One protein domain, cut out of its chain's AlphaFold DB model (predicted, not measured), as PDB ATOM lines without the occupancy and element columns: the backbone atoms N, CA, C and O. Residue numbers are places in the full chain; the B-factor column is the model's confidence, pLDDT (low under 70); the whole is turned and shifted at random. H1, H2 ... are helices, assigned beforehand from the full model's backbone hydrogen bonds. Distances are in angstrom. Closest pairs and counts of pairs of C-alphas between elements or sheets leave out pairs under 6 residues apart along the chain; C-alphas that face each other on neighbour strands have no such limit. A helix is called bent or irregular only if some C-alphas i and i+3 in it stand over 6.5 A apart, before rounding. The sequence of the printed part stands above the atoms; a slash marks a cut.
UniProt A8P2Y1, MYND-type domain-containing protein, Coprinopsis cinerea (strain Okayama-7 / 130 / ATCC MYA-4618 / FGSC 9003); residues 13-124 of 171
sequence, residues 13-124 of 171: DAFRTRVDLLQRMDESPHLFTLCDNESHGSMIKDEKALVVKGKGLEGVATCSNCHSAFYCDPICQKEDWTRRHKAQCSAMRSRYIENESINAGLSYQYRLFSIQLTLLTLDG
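This is residues 13 to 124 of the 171 residues of the protein "MYND-type domain-containing protein" of Coprinopsis cinerea (strain Okayama-7 / 130 / ATCC MYA-4618 / FGSC 9003) (UniProt A8P2Y1). Four of the five helices, H1, H2, H4 and H5, form a loose, open ring: the bent H4, with arms H4a and H4b, makes a corner on one side, H5 and H1 make the other side, and H2 joins H1 to H4a, while H4b reaches H5 by residues 102 to 107 alone. The unnamed residues 60 to 73 fold into the angle between H4a and H4b, and the short H3 lies before them. The printed part has 112 residues, with helices in the order H1, H2, H3, H4, H5 and no named strand, and its class is all helix. It is compact, with a radius of gyration of the C-alphas of 14.4 A, and spans 37 by 32 by 25 A.

H4, residues 74 to 101, was assigned as one helix by its hydrogen bonds but is bent: C-alphas 83 and 86 are 7.6 A apart. Its arm H4a, residues 74 to 83, measures 14.4 A and begins at C-alpha 74 (80.495, 39.870, 97.381). Its arm H4b, residues 86 to 101, measures 23.8 A and is irregular, with C-alphas 87 and 90 at 7.2 A. H5, residues 108 to 124, measures 24.8 A and ends at C-alpha 124 (72.654, 3.713, 100.360). H1, residues 13 to 26, measures 21.4 A from C-alpha 13 (68.181, 20.473, 89.019). H2, residues 38 to 43, measures 10.3 A, and H3, residues 56 to 59, 5.4 A.

H4a and H4b stand at a steep tilt of 68 degrees, only just short of about perpendicular. H4a and H2 only just touch, with 3 pairs of C-alphas within 8 A, the closest being His 40 and Cys 76 at 7.4 A; they run opposite ways at a steep tilt of 65 degrees. H2 touches residues 14 to 18 of H1, about perpendicular at 87 degrees, with the C-alphas of Ala 14 and Gly 41 closest at 5.2 A. Residues 19 to 23 of H1 touch residues 112 to 119 of H5, about perpendicular at 76 degrees; the closest C-alphas are those of Leu 22 and Gln 116, 6.7 A apart. The helix packing is mostly crossed, with no shallow tilt among these three touching pairs. H3 touches no helix, and H4b and H5 are apart. Residues 61 to 62 pair with residues 70 to 71, antiparallel. In H4a and H5 every O i to N i+4 pair is within hydrogen-bond range; the counts are 9 of 10 in H1, 10 of 12 in H4b and 0 of 2 in H2, where 2 of 3 O i to N i+3 pairs are within range, and H3 is too short for an O i to N i+4 pair.

The C-alphas farthest apart, of Lys 45 and Ser 101, are 42.5 A apart. The printed part has no cut. The links H1 to H2, H2 to H3 and H3 to H4 are long. Residues 98 to 103, of which 98 to 101 belong to H4, stand free. The mean pLDDT of the printed part is 72.4, and 50 residues are under 70, among them residues 13 to 33 and 40 to 60.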
ATOM      1  N   ASP A  13      66.969  20.501  89.839       60.41
ATOM      2  CA  ASP A  13      68.181  20.473  89.019       60.41
ATOM      3  C   ASP A  13      69.329  21.269  89.655       60.41
ATOM      4  O   ASP A  13      70.472  20.810  89.652       60.41
ATOM      5  N   ALA A  14      69.039  22.415  90.286       59.88
ATOM      6  CA  ALA A  14      70.034  23.161  91.059       59.88
ATOM      7  C   ALA A  14      70.510  22.368  92.288       59.88
ATOM      8  O   ALA A  14      71.695  22.405  92.629       59.88
ATOM      9  N   PHE A  15      69.607  21.618  92.929       62.91
ATOM     10  CA  PHE A  15      69.963  20.721  94.025       62.91
ATOM     11  C   PHE A  15      70.847  19.563  93.547       62.91
ATOM     12  O   PHE A  15      71.930  19.385  94.095       62.91
ATOM     13  N   ARG A  16      70.453  18.839  92.490       62.50
ATOM     14  CA  ARG A  16      71.246  17.742  91.900       62.50
ATOM     15  C   ARG A  16      72.630  18.200  91.456       62.50
ATOM     16  O   ARG A  16      73.617  17.596  91.842       62.50
ATOM     17  N   THR A  17      72.717  19.334  90.763       64.44
ATOM     18  CA  THR A  17      74.002  19.925  90.353       64.44
ATOM     19  C   THR A  17      74.908  20.196  91.558       64.44
ATOM     20  O   THR A  17      76.121  19.997  91.504       64.44
ATOM     21  N   ARG A  18      74.327  20.641  92.680       65.19
ATOM     22  CA  ARG A  18      75.063  20.859  93.928       65.19
ATOM     23  C   ARG A  18      75.521  19.534  94.541       65.19
ATOM     24  O   ARG A  18      76.656  19.474  95.000       65.19
ATOM     25  N   VAL A  19      74.681  18.498  94.522       65.69
ATOM     26  CA  VAL A  19      75.011  17.136  94.985       65.69
ATOM     27  C   VAL A  19      76.145  16.512  94.165       65.69
ATOM     28  O   VAL A  19      77.130  16.069  94.754       65.69
ATOM     29  N   ASP A  20      76.075  16.572  92.836       66.06
ATOM     30  CA  ASP A  20      77.110  16.040  91.939       66.06
ATOM     31  C   ASP A  20      78.463  16.721  92.173       66.06
ATOM     32  O   ASP A  20      79.519  16.083  92.163       66.06
ATOM     33  N   LEU A  21      78.459  18.031  92.442       63.06
ATOM     34  CA  LEU A  21      79.687  18.723  92.819       63.06
ATOM     35  C   LEU A  21      80.270  18.251  94.136       63.06
ATOM     36  O   LEU A  21      81.490  18.177  94.259       63.06
ATOM     37  N   LEU A  22      79.410  17.976  95.112       60.91
ATOM     38  CA  LEU A  22      79.803  17.545  96.445       60.91
ATOM     39  C   LEU A  22      80.403  16.136  96.428       60.91
ATOM     40  O   LEU A  22      81.380  15.898  97.131       60.91
ATOM     41  N   GLN A  23      79.892  15.234  95.585       61.25
ATOM     42  CA  GLN A  23      80.483  13.905  95.378       61.25
ATOM     43  C   GLN A  23      81.883  13.991  94.744       61.25
ATOM     44  O   GLN A  23      82.789  13.255  95.123       61.25
ATOM     45  N   ARG A  24      82.119  14.960  93.851       61.25
ATOM     46  CA  ARG A  24      83.447  15.220  93.258       61.25
ATOM     47  C   ARG A  24      84.444  15.877  94.223       61.25
ATOM     48  O   ARG A  24      85.615  16.039  93.879       61.25
ATOM     49  N   MET A  25      84.010  16.262  95.426       57.53
ATOM     50  CA  MET A  25      84.886  16.855  96.439       57.53
ATOM     51  C   MET A  25      85.850  15.861  97.077       57.53
ATOM     52  O   MET A  25      86.860  16.316  97.606       57.53
ATOM     53  N   ASP A  26      85.593  14.551  97.007       54.50
ATOM     54  CA  ASP A  26      86.483  13.534  97.589       54.50
ATOM     55  C   ASP A  26      87.880  13.542  96.952       54.50
ATOM     56  O   ASP A  26      88.874  13.240  97.611       54.50
ATOM     57  N   GLU A  27      87.988  13.978  95.695       56.03
ATOM     58  CA  GLU A  27      89.263  14.039  94.981       56.03
ATOM     59  C   GLU A  27      90.056  15.322  95.286       56.03
ATOM     60  O   GLU A  27      91.285  15.327  95.191       56.03
ATOM     61  N   SER A  28      89.388  16.435  95.628       53.91
ATOM     62  CA  SER A  28      90.025  17.748  95.853       53.91
ATOM     63  C   SER A  28      89.094  18.755  96.559       53.91
ATOM     64  O   SER A  28      88.639  19.726  95.950       53.91
ATOM     65  N   PRO A  29      88.844  18.610  97.872       52.12
ATOM     66  CA  PRO A  29      87.827  19.388  98.597       52.12
ATOM     67  C   PRO A  29      88.143  20.892  98.694       52.12
ATOM     68  O   PRO A  29      87.263  21.714  98.936       52.12
ATOM     69  N   HIS A  30      89.400  21.271  98.461       51.19
ATOM     70  CA  HIS A  30      89.881  22.652  98.430       51.19
ATOM     71  C   HIS A  30      89.514  23.408  97.140       51.19
ATOM     72  O   HIS A  30      89.645  24.631  97.100       51.19
ATOM     73  N   LEU A  31      89.053  22.715  96.093       52.94
ATOM     74  CA  LEU A  31      88.650  23.338  94.827       52.94
ATOM     75  C   LEU A  31      87.198  23.825  94.821       52.94
ATOM     76  O   LEU A  31      86.783  24.481  93.869       52.94
ATOM     77  N   PHE A  32      86.439  23.539  95.878       57.28
ATOM     78  CA  PHE A  32      85.011  23.815  95.930       57.28
ATOM     79  C   PHE A  32      84.706  24.880  96.980       57.28
ATOM     80  O   PHE A  32      85.061  24.757  98.154       57.28
ATOM     81  N   THR A  33      84.015  25.931  96.544       64.38
ATOM     82  CA  THR A  33      83.456  26.968  97.409       64.38
ATOM     83  C   THR A  33      81.937  26.834  97.409       64.38
ATOM     84  O   THR A  33      81.294  27.118  96.400       64.38
ATOM     85  N   LEU A  34      81.343  26.410  98.529       73.44
ATOM     86  CA  LEU A  34      79.894  26.451  98.691       73.44
ATOM     87  C   LEU A  34      79.444  27.908  98.709       73.44
ATOM     88  O   LEU A  34      79.883  28.696  99.546       73.44
ATOM     89  N   CYS A  35      78.530  28.231  97.801       81.19
ATOM     90  CA  CYS A  35      77.831  29.502  97.776       81.19
ATOM     91  C   CYS A  35      76.376  29.282  98.208       81.19
ATOM     92  O   CYS A  35      75.698  28.381  97.710       81.19
ATOM     93  N   ASP A  36      75.891  30.080  99.153       85.38
ATOM     94  CA  ASP A  36      74.505  30.043  99.633       85.38
ATOM     95  C   ASP A  36      73.535  30.829  98.748       85.38
ATOM     96  O   ASP A  36      72.327  30.646  98.875       85.38
ATOM     97  N   ASN A  37      74.038  31.621  97.796       86.94
ATOM     98  CA  ASN A  37      73.198  32.209  96.757       86.94
ATOM     99  C   ASN A  37      72.669  31.097  95.833       86.94
ATOM    100  O   ASN A  37      73.358  30.656  94.916       86.94
ATOM    101  N   GLU A  38      71.434  30.648  96.060       77.12
ATOM    102  CA  GLU A  38      70.776  29.588  95.271       77.12
ATOM    103  C   GLU A  38      70.635  29.960  93.784       77.12
ATOM    104  O   GLU A  38      70.636  29.094  92.909       77.12
ATOM    105  N   SER A  39      70.613  31.258  93.478       74.38
ATOM    106  CA  SER A  39      70.579  31.789  92.108       74.38
ATOM    107  C   SER A  39      71.839  31.452  91.310       74.38
ATOM    108  O   SER A  39      71.817  31.455  90.081       74.38
ATOM    109  N   HIS A  40      72.931  31.130  92.005       67.88
ATOM    110  CA  HIS A  40      74.220  30.811  91.407       67.88
ATOM    111  C   HIS A  40      74.178  29.503  90.595       67.88
ATOM    112  O   HIS A  40      74.878  29.379  89.593       67.88
ATOM    113  N   GLY A  41      73.310  28.549  90.964       54.38
ATOM    114  CA  GLY A  41      73.143  27.280  90.242       54.38
ATOM    115  C   GLY A  41      72.440  27.416  88.887       54.38
ATOM    116  O   GLY A  41      72.602  26.564  88.022       54.38
ATOM    117  N   SER A  42      71.705  28.510  88.666       45.03
ATOM    118  CA  SER A  42      70.944  28.751  87.431       45.03
ATOM    119  C   SER A  42      71.813  29.256  86.264       45.03
ATOM    120  O   SER A  42      71.402  29.186  85.107       45.03
ATOM    121  N   MET A  43      73.031  29.748  86.535       41.94
ATOM    122  CA  MET A  43      73.889  30.376  85.516       41.94
ATOM    123  C   MET A  43      74.999  29.480  84.958       41.94
ATOM    124  O   MET A  43      75.754  29.923  84.092       41.94
ATOM    125  N   ILE A  44      75.110  28.223  85.394       46.31
ATOM    126  CA  ILE A  44      76.225  27.371  84.978       46.31
ATOM    127  C   ILE A  44      75.819  26.484  83.800       46.31
ATOM    128  O   ILE A  44      75.366  25.360  83.963       46.31
ATOM    129  N   LYS A  45      75.993  27.019  82.586       42.03
ATOM    130  CA  LYS A  45      75.879  26.259  81.326       42.03
ATOM    131  C   LYS A  45      77.148  25.474  80.970       42.03
ATOM    132  O   LYS A  45      77.115  24.681  80.040       42.03
ATOM    133  N   ASP A  46      78.236  25.681  81.709       40.78
ATOM    134  CA  ASP A  46      79.524  25.023  81.494       40.78
ATOM    135  C   ASP A  46      79.974  24.311  82.772       40.78
ATOM    136  O   ASP A  46      80.290  24.958  83.769       40.78
ATOM    137  N   GLU A  47      80.108  22.984  82.732       46.38
ATOM    138  CA  GLU A  47      80.628  22.151  83.836       46.38
ATOM    139  C   GLU A  47      81.988  22.635  84.386       46.38
ATOM    140  O   GLU A  47      82.358  22.342  85.521       46.38
ATOM    141  N   LYS A  48      82.732  23.424  83.599       41.78
ATOM    142  CA  LYS A  48      84.005  24.053  83.985       41.78
ATOM    143  C   LYS A  48      83.859  25.249  84.936       41.78
ATOM    144  O   LYS A  48      84.855  25.642  85.534       41.78
ATOM    145  N   ALA A  49      82.664  25.828  85.077       43.72
ATOM    146  CA  ALA A  49      82.406  27.008  85.910       43.72
ATOM    147  C   ALA A  49      81.818  26.676  87.294       43.72
ATOM    148  O   ALA A  49      81.764  27.548  88.156       43.72
ATOM    149  N   LEU A  50      81.443  25.414  87.539       46.25
ATOM    150  CA  LEU A  50      81.107  24.926  88.883       46.25
ATOM    151  C   LEU A  50      82.312  24.998  89.837       46.25
ATOM    152  O   LEU A  50      82.164  25.128  91.050       46.25
ATOM    153  N   VAL A  51      83.510  24.976  89.258       45.81
ATOM    154  CA  VAL A  51      84.756  25.358  89.903       45.81
ATOM    155  C   VAL A  51      84.948  26.848  89.627       45.81
ATOM    156  O   VAL A  51      85.688  27.235  88.720       45.81
ATOM    157  N   VAL A  52      84.296  27.725  90.402       48.69
ATOM    158  CA  VAL A  52      84.881  29.062  90.597       48.69
ATOM    159  C   VAL A  52      86.285  28.760  91.079       48.69
ATOM    160  O   VAL A  52      86.394  28.170  92.146       48.69
ATOM    161  N   LYS A  53      87.311  29.044  90.259       48.28
ATOM    162  CA  LYS A  53      88.742  28.844  90.550       48.28
ATOM    163  C   LYS A  53      88.968  29.111  92.036       48.28
ATOM    164  O   LYS A  53      89.044  30.269  92.450       48.28
ATOM    165  N   GLY A  54      88.935  28.044  92.829       48.25
ATOM    166  CA  GLY A  54      88.729  28.184  94.256       48.25
ATOM    167  C   GLY A  54      89.946  28.888  94.806       48.25
ATOM    168  O   GLY A  54      91.060  28.400  94.644       48.25
ATOM    169  N   LYS A  55      89.760  30.010  95.497       51.34
ATOM    170  CA  LYS A  55      90.809  30.550  96.370       51.34
ATOM    171  C   LYS A  55      91.012  29.655  97.617       51.34
ATOM    172  O   LYS A  55      91.606  30.092  98.593       51.34
ATOM    173  N   GLY A  56      90.506  28.417  97.613       50.97
ATOM    174  CA  GLY A  56      90.439  27.549  98.782       50.97
ATOM    175  C   GLY A  56      89.488  28.082  99.852       50.97
ATOM    176  O   GLY A  56      88.685  28.985  99.610       50.97
ATOM    177  N   LEU A  57      89.617  27.540 101.064       53.97
ATOM    178  CA  LEU A  57      88.975  28.048 102.285       53.97
ATOM    179  C   LEU A  57      89.176  29.559 102.486       53.97
ATOM    180  O   LEU A  57      88.296  30.230 103.012       53.97
ATOM    181  N   GLU A  58      90.314  30.087 102.037       56.78
ATOM    182  CA  GLU A  58      90.679  31.506 102.128       56.78
ATOM    183  C   GLU A  58      89.862  32.400 101.176       56.78
ATOM    184  O   GLU A  58      89.847  33.622 101.305       56.78
ATOM    185  N   GLY A  59      89.164  31.791 100.214       60.22
ATOM    186  CA  GLY A  59      88.318  32.458  99.233       60.22
ATOM    187  C   GLY A  59      86.874  32.678  99.641       60.22
ATOM    188  O   GLY A  59      86.174  33.433  98.970       60.22
ATOM    189  N   VAL A  60      86.411  31.991 100.684       68.06
ATOM    190  CA  VAL A  60      84.990  31.948 101.025       68.06
ATOM    191  C   VAL A  60      84.645  33.136 101.913       68.06
ATOM    192  O   VAL A  60      85.101  33.239 103.050       68.06
ATOM    193  N   ALA A  61      83.809  34.037 101.407       78.25
ATOM    194  CA  ALA A  61      83.314  35.159 102.183       78.25
ATOM    195  C   ALA A  61      82.142  34.704 103.060       78.25
ATOM    196  O   ALA A  61      81.078  34.342 102.559       78.25
ATOM    197  N   THR A  62      82.309  34.747 104.380       88.00
ATOM    198  CA  THR A  62      81.191  34.588 105.319       88.00
ATOM    199  C   THR A  62      80.468  35.910 105.524       88.00
ATOM    200  O   THR A  62      81.109  36.957 105.633       88.00
ATOM    201  N   CYS A  63      79.143  35.873 105.675       92.19
ATOM    202  CA  CYS A  63      78.400  37.048 106.123       92.19
ATOM    203  C   CYS A  63      78.948  37.530 107.475       92.19
ATOM    204  O   CYS A  63      78.866  36.809 108.467       92.19
ATOM    205  N   SER A  64      79.450  38.763 107.530       92.06
ATOM    206  CA  SER A  64      80.065  39.346 108.732       92.06
ATOM    207  C   SER A  64      79.094  39.579 109.889       92.06
ATOM    208  O   SER A  64      79.529  39.877 110.994       92.06
ATOM    209  N   ASN A  65      77.786  39.478 109.642       93.81
ATOM    210  CA  ASN A  65      76.785  39.558 110.693       93.81
ATOM    211  C   ASN A  65      76.507  38.164 111.266       93.81
ATOM    212  O   ASN A  65      76.877  37.863 112.396       93.81
ATOM    213  N   CYS A  66      75.882  37.279 110.486       93.00
ATOM    214  CA  CYS A  66      75.422  35.988 111.001       93.00
ATOM    215  C   CYS A  66      76.487  34.882 111.038       93.00
ATOM    216  O   CYS A  66      76.225  33.846 111.642       93.00
ATOM    217  N   HIS A  67      77.624  35.045 110.348       89.31
ATOM    218  CA  HIS A  67      78.704  34.052 110.185       89.31
ATOM    219  C   HIS A  67      78.271  32.657 109.698       89.31
ATOM    220  O   HIS A  67      79.059  31.720 109.709       89.31
ATOM    221  N   SER A  68      77.024  32.518 109.251       87.75
ATOM    222  CA  SER A  68      76.402  31.228 108.937       87.75
ATOM    223  C   SER A  68      76.142  31.041 107.440       87.75
ATOM    224  O   SER A  68      75.887  29.924 107.001       87.75
ATOM    225  N   ALA A  69      76.190  32.130 106.665       89.50
ATOM    226  CA  ALA A  69      76.054  32.110 105.213       89.50
ATOM    227  C   ALA A  69      77.414  32.332 104.539       89.50
ATOM    228  O   ALA A  69      78.173  33.209 104.969       89.50
ATOM    229  N   PHE A  70      77.686  31.563 103.488       87.50
ATOM    230  CA  PHE A  70      78.949  31.502 102.756       87.50
ATOM    231  C   PHE A  70      78.741  31.899 101.297       87.50
ATOM    232  O   PHE A  70      77.785  31.468 100.654       87.50
ATOM    233  N   TYR A  71      79.655  32.696 100.756       84.88
ATOM    234  CA  TYR A  71      79.584  33.199  99.390       84.88
ATOM    235  C   TYR A  71      80.945  33.078  98.713       84.88
ATOM    236  O   TYR A  71      81.985  33.286  99.340       84.88
ATOM    237  N   CYS A  72      80.942  32.769  97.417       78.88
ATOM    238  CA  CYS A  72      82.163  32.769  96.611       78.88
ATOM    239  C   CYS A  72      82.714  34.183  96.378       78.88
ATOM    240  O   CYS A  72      83.918  34.351  96.204       78.88
ATOM    241  N   ASP A  73      81.846  35.197  96.400       80.69
ATOM    242  CA  ASP A  73      82.214  36.598  96.228       80.69
ATOM    243  C   ASP A  73      81.141  37.559  96.803       80.69
ATOM    244  O   ASP A  73      80.024  37.145  97.144       80.69
ATOM    245  N   PRO A  74      81.448  38.869  96.902       86.38
ATOM    246  CA  PRO A  74      80.495  39.870  97.381       86.38
ATOM    247  C   PRO A  74      79.290  40.129  96.461       86.38
ATOM    248  O   PRO A  74      78.317  40.736  96.912       86.38
ATOM    249  N   ILE A  75      79.342  39.750  95.182       87.69
ATOM    250  CA  ILE A  75      78.214  39.898  94.248       87.69
ATOM    251  C   ILE A  75      77.129  38.899  94.650       87.69
ATOM    252  O   ILE A  75      75.992  39.303  94.886       87.69
ATOM    253  N   CYS A  76      77.509  37.642  94.879       88.19
ATOM    254  CA  CYS A  76      76.602  36.602  95.350       88.19
ATOM    255  C   CYS A  76      75.954  36.948  96.690       88.19
ATOM    256  O   CYS A  76      74.755  36.742  96.865       88.19
ATOM    257  N   GLN A  77      76.719  37.529  97.619       91.44
ATOM    258  CA  GLN A  77      76.157  38.000  98.884       91.44
ATOM    259  C   GLN A  77      75.097  39.088  98.669       91.44
ATOM    260  O   GLN A  77      74.060  39.066  99.326       91.44
ATOM    261  N   LYS A  78      75.343  40.057  97.777       91.75
ATOM    262  CA  LYS A  78      74.397  41.153  97.504       91.75
ATOM    263  C   LYS A  78      73.118  40.652  96.845       91.75
ATOM    264  O   LYS A  78      72.034  41.086  97.230       91.75
ATOM    265  N   GLU A  79      73.237  39.752  95.879       91.56
ATOM    266  CA  GLU A  79      72.082  39.133  95.228       91.56
ATOM    267  C   GLU A  79      71.229  38.377  96.246       91.56
ATOM    268  O   GLU A  79      70.036  38.664  96.390       91.56
ATOM    269  N   ASP A  80      71.852  37.492  97.024       93.25
ATOM    270  CA  ASP A  80      71.161  36.699  98.037       93.25
ATOM    271  C   ASP A  80      70.561  37.571  99.150       93.25
ATOM    272  O   ASP A  80      69.454  37.315  99.630       93.25
ATOM    273  N   TRP A  81      71.235  38.673  99.505       94.88
ATOM    274  CA  TRP A  81      70.731  39.669 100.451       94.88
ATOM    275  C   TRP A  81      69.375  40.226 100.039       94.88
ATOM    276  O   TRP A  81      68.464  40.281 100.864       94.88
ATOM    277  N   THR A  82      69.238  40.627  98.773       92.69
ATOM    278  CA  THR A  82      67.983  41.195  98.262       92.69
ATOM    279  C   THR A  82      66.867  40.166  98.164       92.69
ATOM    280  O   THR A  82      65.711  40.514  98.387       92.69
ATOM    281  N   ARG A  83      67.210  38.907  97.871       90.06
ATOM    282  CA  ARG A  83      66.237  37.837  97.636       90.06
ATOM    283  C   ARG A  83      65.728  37.201  98.924       90.06
ATOM    284  O   ARG A  83      64.526  37.009  99.071       90.06
ATOM    285  N   ARG A  84      66.626  36.848  99.849       92.25
ATOM    286  CA  ARG A  84      66.275  36.003 101.006       92.25
ATOM    287  C   ARG A  84      67.077  36.279 102.268       92.25
ATOM    288  O   ARG A  84      66.501  36.312 103.359       92.25
ATOM    289  N   HIS A  85      68.389  36.498 102.155       95.12
ATOM    290  CA  HIS A  85      69.263  36.453 103.324       95.12
ATOM    291  C   HIS A  85      68.934  37.557 104.321       95.12
ATOM    292  O   HIS A  85      68.972  37.320 105.524       95.12
ATOM    293  N   LYS A  86      68.521  38.740 103.849       96.00
ATOM    294  CA  LYS A  86      68.146  39.853 104.727       96.00
ATOM    295  C   LYS A  86      67.080  39.466 105.756       96.00
ATOM    296  O   LYS A  86      67.214  39.831 106.921       96.00
ATOM    297  N   ALA A  87      66.061  38.711 105.346       95.50
ATOM    298  CA  ALA A  87      64.976  38.292 106.232       95.50
ATOM    299  C   ALA A  87      65.425  37.232 107.257       95.50
ATOM    300  O   ALA A  87      64.899  37.177 108.365       95.50
ATOM    301  N   GLN A  88      66.418  36.412 106.908       94.88
ATOM    302  CA  GLN A  88      66.866  35.272 107.716       94.88
ATOM    303  C   GLN A  88      68.097  35.591 108.577       94.88
ATOM    304  O   GLN A  88      68.337  34.935 109.589       94.88
ATOM    305  N   CYS A  89      68.869  36.619 108.213       95.94
ATOM    306  CA  CYS A  89      70.180  36.915 108.790       95.94
ATOM    307  C   CYS A  89      70.122  37.145 110.305       95.94
ATOM    308  O   CYS A  89      70.972  36.631 111.030       95.94
ATOM    309  N   SER A  90      69.095  37.843 110.803       95.69
ATOM    310  CA  SER A  90      68.928  38.056 112.247       95.69
ATOM    311  C   SER A  90      68.697  36.748 113.005       95.69
ATOM    312  O   SER A  90      69.310  36.528 114.044       95.69
ATOM    313  N   ALA A  91      67.843  35.864 112.485       94.19
ATOM    314  CA  ALA A  91      67.586  34.566 113.103       94.19
ATOM    315  C   ALA A  91      68.835  33.670 113.058       94.19
ATOM    316  O   ALA A  91      69.178  33.026 114.047       94.19
ATOM    317  N   MET A  92      69.561  33.677 111.936       93.06
ATOM    318  CA  MET A  92      70.838  32.967 111.806       93.06
ATOM    319  C   MET A  92      71.885  33.501 112.789       93.06
ATOM    320  O   MET A  92      72.614  32.710 113.378       93.06
ATOM    321  N   ARG A  93      71.933  34.822 113.025       93.50
ATOM    322  CA  ARG A  93      72.832  35.423 114.019       93.50
ATOM    323  C   ARG A  93      72.530  34.933 115.431       93.50
ATOM    324  O   ARG A  93      73.470  34.589 116.141       93.50
ATOM    325  N   SER A  94      71.262  34.880 115.834       92.19
ATOM    326  CA  SER A  94      70.897  34.363 117.159       92.19
ATOM    327  C   SER A  94      71.389  32.928 117.350       92.19
ATOM    328  O   SER A  94      72.068  32.642 118.331       92.19
ATOM    329  N   ARG A  95      71.163  32.060 116.354       88.38
ATOM    330  CA  ARG A  95      71.644  30.667 116.383       88.38
ATOM    331  C   ARG A  95      73.168  30.569 116.404       88.38
ATOM    332  O   ARG A  95      73.711  29.702 117.077       88.38
ATOM    333  N   TYR A  96      73.864  31.452 115.687       87.38
ATOM    334  CA  TYR A  96      75.323  31.516 115.739       87.38
ATOM    335  C   TYR A  96      75.816  31.832 117.156       87.38
ATOM    336  O   TYR A  96      76.682  31.124 117.652       87.38
ATOM    337  N   ILE A  97      75.239  32.840 117.822       88.81
ATOM    338  CA  ILE A  97      75.613  33.211 119.199       88.81
ATOM    339  C   ILE A  97      75.337  32.051 120.166       88.81
ATOM    340  O   ILE A  97      76.181  31.732 121.004       88.81
ATOM    341  N   GLU A  98      74.179  31.398 120.039       86.06
ATOM    342  CA  GLU A  98      73.839  30.215 120.838       86.06
ATOM    343  C   GLU A  98      74.887  29.108 120.653       86.06
ATOM    344  O   GLU A  98      75.418  28.590 121.634       86.06
ATOM    345  N   ASN A  99      75.261  28.803 119.410       81.44
ATOM    346  CA  ASN A  99      76.241  27.763 119.095       81.44
ATOM    347  C   ASN A  99      77.676  28.130 119.506       81.44
ATOM    348  O   ASN A  99      78.435  27.256 119.926       81.44
ATOM    349  N   GLU A 100      78.054  29.404 119.408       79.81
ATOM    350  CA  GLU A 100      79.351  29.919 119.858       79.81
ATOM    351  C   GLU A 100      79.513  29.720 121.370       79.81
ATOM    352  O   GLU A 100      80.565  29.275 121.827       79.81
ATOM    353  N   SER A 101      78.439  29.925 122.140       72.50
ATOM    354  CA  SER A 101      78.445  29.741 123.597       72.50
ATOM    355  C   SER A 101      78.690  28.292 124.047       72.50
ATOM    356  O   SER A 101      79.198  28.067 125.146       72.50
ATOM    357  N   ILE A 102      78.388  27.312 123.188       76.06
ATOM    358  CA  ILE A 102      78.587  25.876 123.444       76.06
ATOM    359  C   ILE A 102      79.749  25.280 122.631       76.06
ATOM    360  O   ILE A 102      79.910  24.061 122.594       76.06
ATOM    361  N   ASN A 103      80.558  26.123 121.973       68.00
ATOM    362  CA  ASN A 103      81.650  25.721 121.081       68.00
ATOM    363  C   ASN A 103      81.218  24.740 119.966       68.00
ATOM    364  O   ASN A 103      82.012  23.942 119.470       68.00
ATOM    365  N   ALA A 104      79.950  24.805 119.549       68.31
ATOM    366  CA  ALA A 104      79.384  24.015 118.455       68.31
ATOM    367  C   ALA A 104      79.377  24.822 117.146       68.31
ATOM    368  O   ALA A 104      78.388  24.850 116.410       68.31
ATOM    369  N   GLY A 105      80.468  25.543 116.876       65.62
ATOM    370  CA  GLY A 105      80.586  26.388 115.693       65.62
ATOM    371  C   GLY A 105      80.390  25.582 114.408       65.62
ATOM    372  O   GLY A 105      81.114  24.623 114.142       65.62
ATOM    373  N   LEU A 106      79.424  25.994 113.582       69.31
ATOM    374  CA  LEU A 106      79.191  25.418 112.257       69.31
ATOM    375  C   LEU A 106      80.243  25.958 111.288       69.31
ATOM    376  O   LEU A 106      80.006  26.909 110.544       69.31
ATOM    377  N   SER A 107      81.438  25.373 111.330       73.44
ATOM    378  CA  SER A 107      82.489  25.716 110.380       73.44
ATOM    379  C   SER A 107      82.084  25.314 108.961       73.44
ATOM    380  O   SER A 107      81.314  24.374 108.744       73.44
ATOM    381  N   TYR A 108      82.655  26.004 107.974       70.31
ATOM    382  CA  TYR A 108      82.508  25.639 106.564       70.31
ATOM    383  C   TYR A 108      82.840  24.157 106.315       70.31
ATOM    384  O   TYR A 108      82.096  23.449 105.638       70.31
ATOM    385  N   GLN A 109      83.926  23.677 106.929       69.38
ATOM    386  CA  GLN A 109      84.381  22.288 106.844       69.38
ATOM    387  C   GLN A 109      83.367  21.309 107.441       69.38
ATOM    388  O   GLN A 109      83.057  20.290 106.834       69.38
ATOM    389  N   TYR A 110      82.788  21.642 108.595       74.44
ATOM    390  CA  TYR A 110      81.755  20.814 109.215       74.44
ATOM    391  C   TYR A 110      80.487  20.743 108.357       74.44
ATOM    392  O   TYR A 110      79.864  19.686 108.247       74.44
ATOM    393  N   ARG A 111      80.110  21.853 107.715       77.06
ATOM    394  CA  ARG A 111      78.964  21.883 106.802       77.06
ATOM    395  C   ARG A 111      79.196  20.995 105.584       77.06
ATOM    396  O   ARG A 111      78.301  20.238 105.227       77.06
ATOM    397  N   LEU A 112      80.387  21.049 104.992       71.50
ATOM    398  CA  LEU A 112      80.777  20.152 103.903       71.50
ATOM    399  C   LEU A 112      80.697  18.685 104.317       71.50
ATOM    400  O   LEU A 112      79.994  17.915 103.671       71.50
ATOM    401  N   PHE A 113      81.335  18.335 105.434       74.88
ATOM    402  CA  PHE A 113      81.300  16.984 105.988       74.88
ATOM    403  C   PHE A 113      79.866  16.493 106.234       74.88
ATOM    404  O   PHE A 113      79.507  15.381 105.856       74.88
ATOM    405  N   SER A 114      79.015  17.336 106.825       75.69
ATOM    406  CA  SER A 114      77.618  16.988 107.117       75.69
ATOM    407  C   SER A 114      76.815  16.732 105.846       75.69
ATOM    408  O   SER A 114      75.994  15.814 105.800       75.69
ATOM    409  N   ILE A 115      77.051  17.531 104.803       74.25
ATOM    410  CA  ILE A 115      76.410  17.317 103.512       74.25
ATOM    411  C   ILE A 115      76.913  16.010 102.890       74.25
ATOM    412  O   ILE A 115      76.085  15.196 102.502       74.25
ATOM    413  N   GLN A 116      78.226  15.762 102.867       68.38
ATOM    414  CA  GLN A 116      78.794  14.503 102.361       68.38
ATOM    415  C   GLN A 116      78.191  13.280 103.063       68.38
ATOM    416  O   GLN A 116      77.710  12.364 102.402       68.38
ATOM    417  N   LEU A 117      78.126  13.295 104.398       75.81
ATOM    418  CA  LEU A 117      77.512  12.221 105.181       75.81
ATOM    419  C   LEU A 117      76.033  12.014 104.823       75.81
ATOM    420  O   LEU A 117      75.564  10.878 104.732       75.81
ATOM    421  N   THR A 118      75.299  13.108 104.607       76.38
ATOM    422  CA  THR A 118      73.890  13.057 104.197       76.38
ATOM    423  C   THR A 118      73.744  12.412 102.822       76.38
ATOM    424  O   THR A 118      72.894  11.544 102.656       76.38
ATOM    425  N   LEU A 119      74.589  12.785 101.857       72.81
ATOM    426  CA  LEU A 119      74.562  12.221 100.506       72.81
ATOM    427  C   LEU A 119      74.866  10.722 100.506       72.81
ATOM    428  O   LEU A 119      74.070   9.952  99.986       72.81
ATOM    429  N   LEU A 120      75.926  10.298 101.201       69.88
ATOM    430  CA  LEU A 120      76.267   8.877 101.348       69.88
ATOM    431  C   LEU A 120      75.125   8.058 101.966       69.88
ATOM    432  O   LEU A 120      74.894   6.910 101.594       69.88
ATOM    433  N   THR A 121      74.398   8.652 102.916       75.31
ATOM    434  CA  THR A 121      73.244   8.001 103.551       75.31
ATOM    435  C   THR A 121      72.073   7.854 102.577       75.31
ATOM    436  O   THR A 121      71.374   6.847 102.630       75.31
ATOM    437  N   LEU A 122      71.848   8.838 101.702       77.88
ATOM    438  CA  LEU A 122      70.772   8.798 100.709       77.88
ATOM    439  C   LEU A 122      71.067   7.796  99.586       77.88
ATOM    440  O   LEU A 122      70.180   7.016  99.244       77.88
ATOM    441  N   ASP A 123      72.305   7.738  99.093       72.12
ATOM    442  CA  ASP A 123      72.707   6.797  98.038       72.12
ATOM    443  C   ASP A 123      72.554   5.333  98.500       72.12
ATOM    444  O   ASP A 123      72.068   4.476  97.763       72.12
ATOM    445  N   GLY A 124      72.853   5.044  99.773       62.62
ATOM    446  CA  GLY A 124      72.654   3.713 100.360       62.62
ATOM    447  C   GLY A 124      71.186   3.281 100.523       62.62
ATOM    448  O   GLY A 124      70.918   2.107 100.783       62.62
TER     449      GLY A 124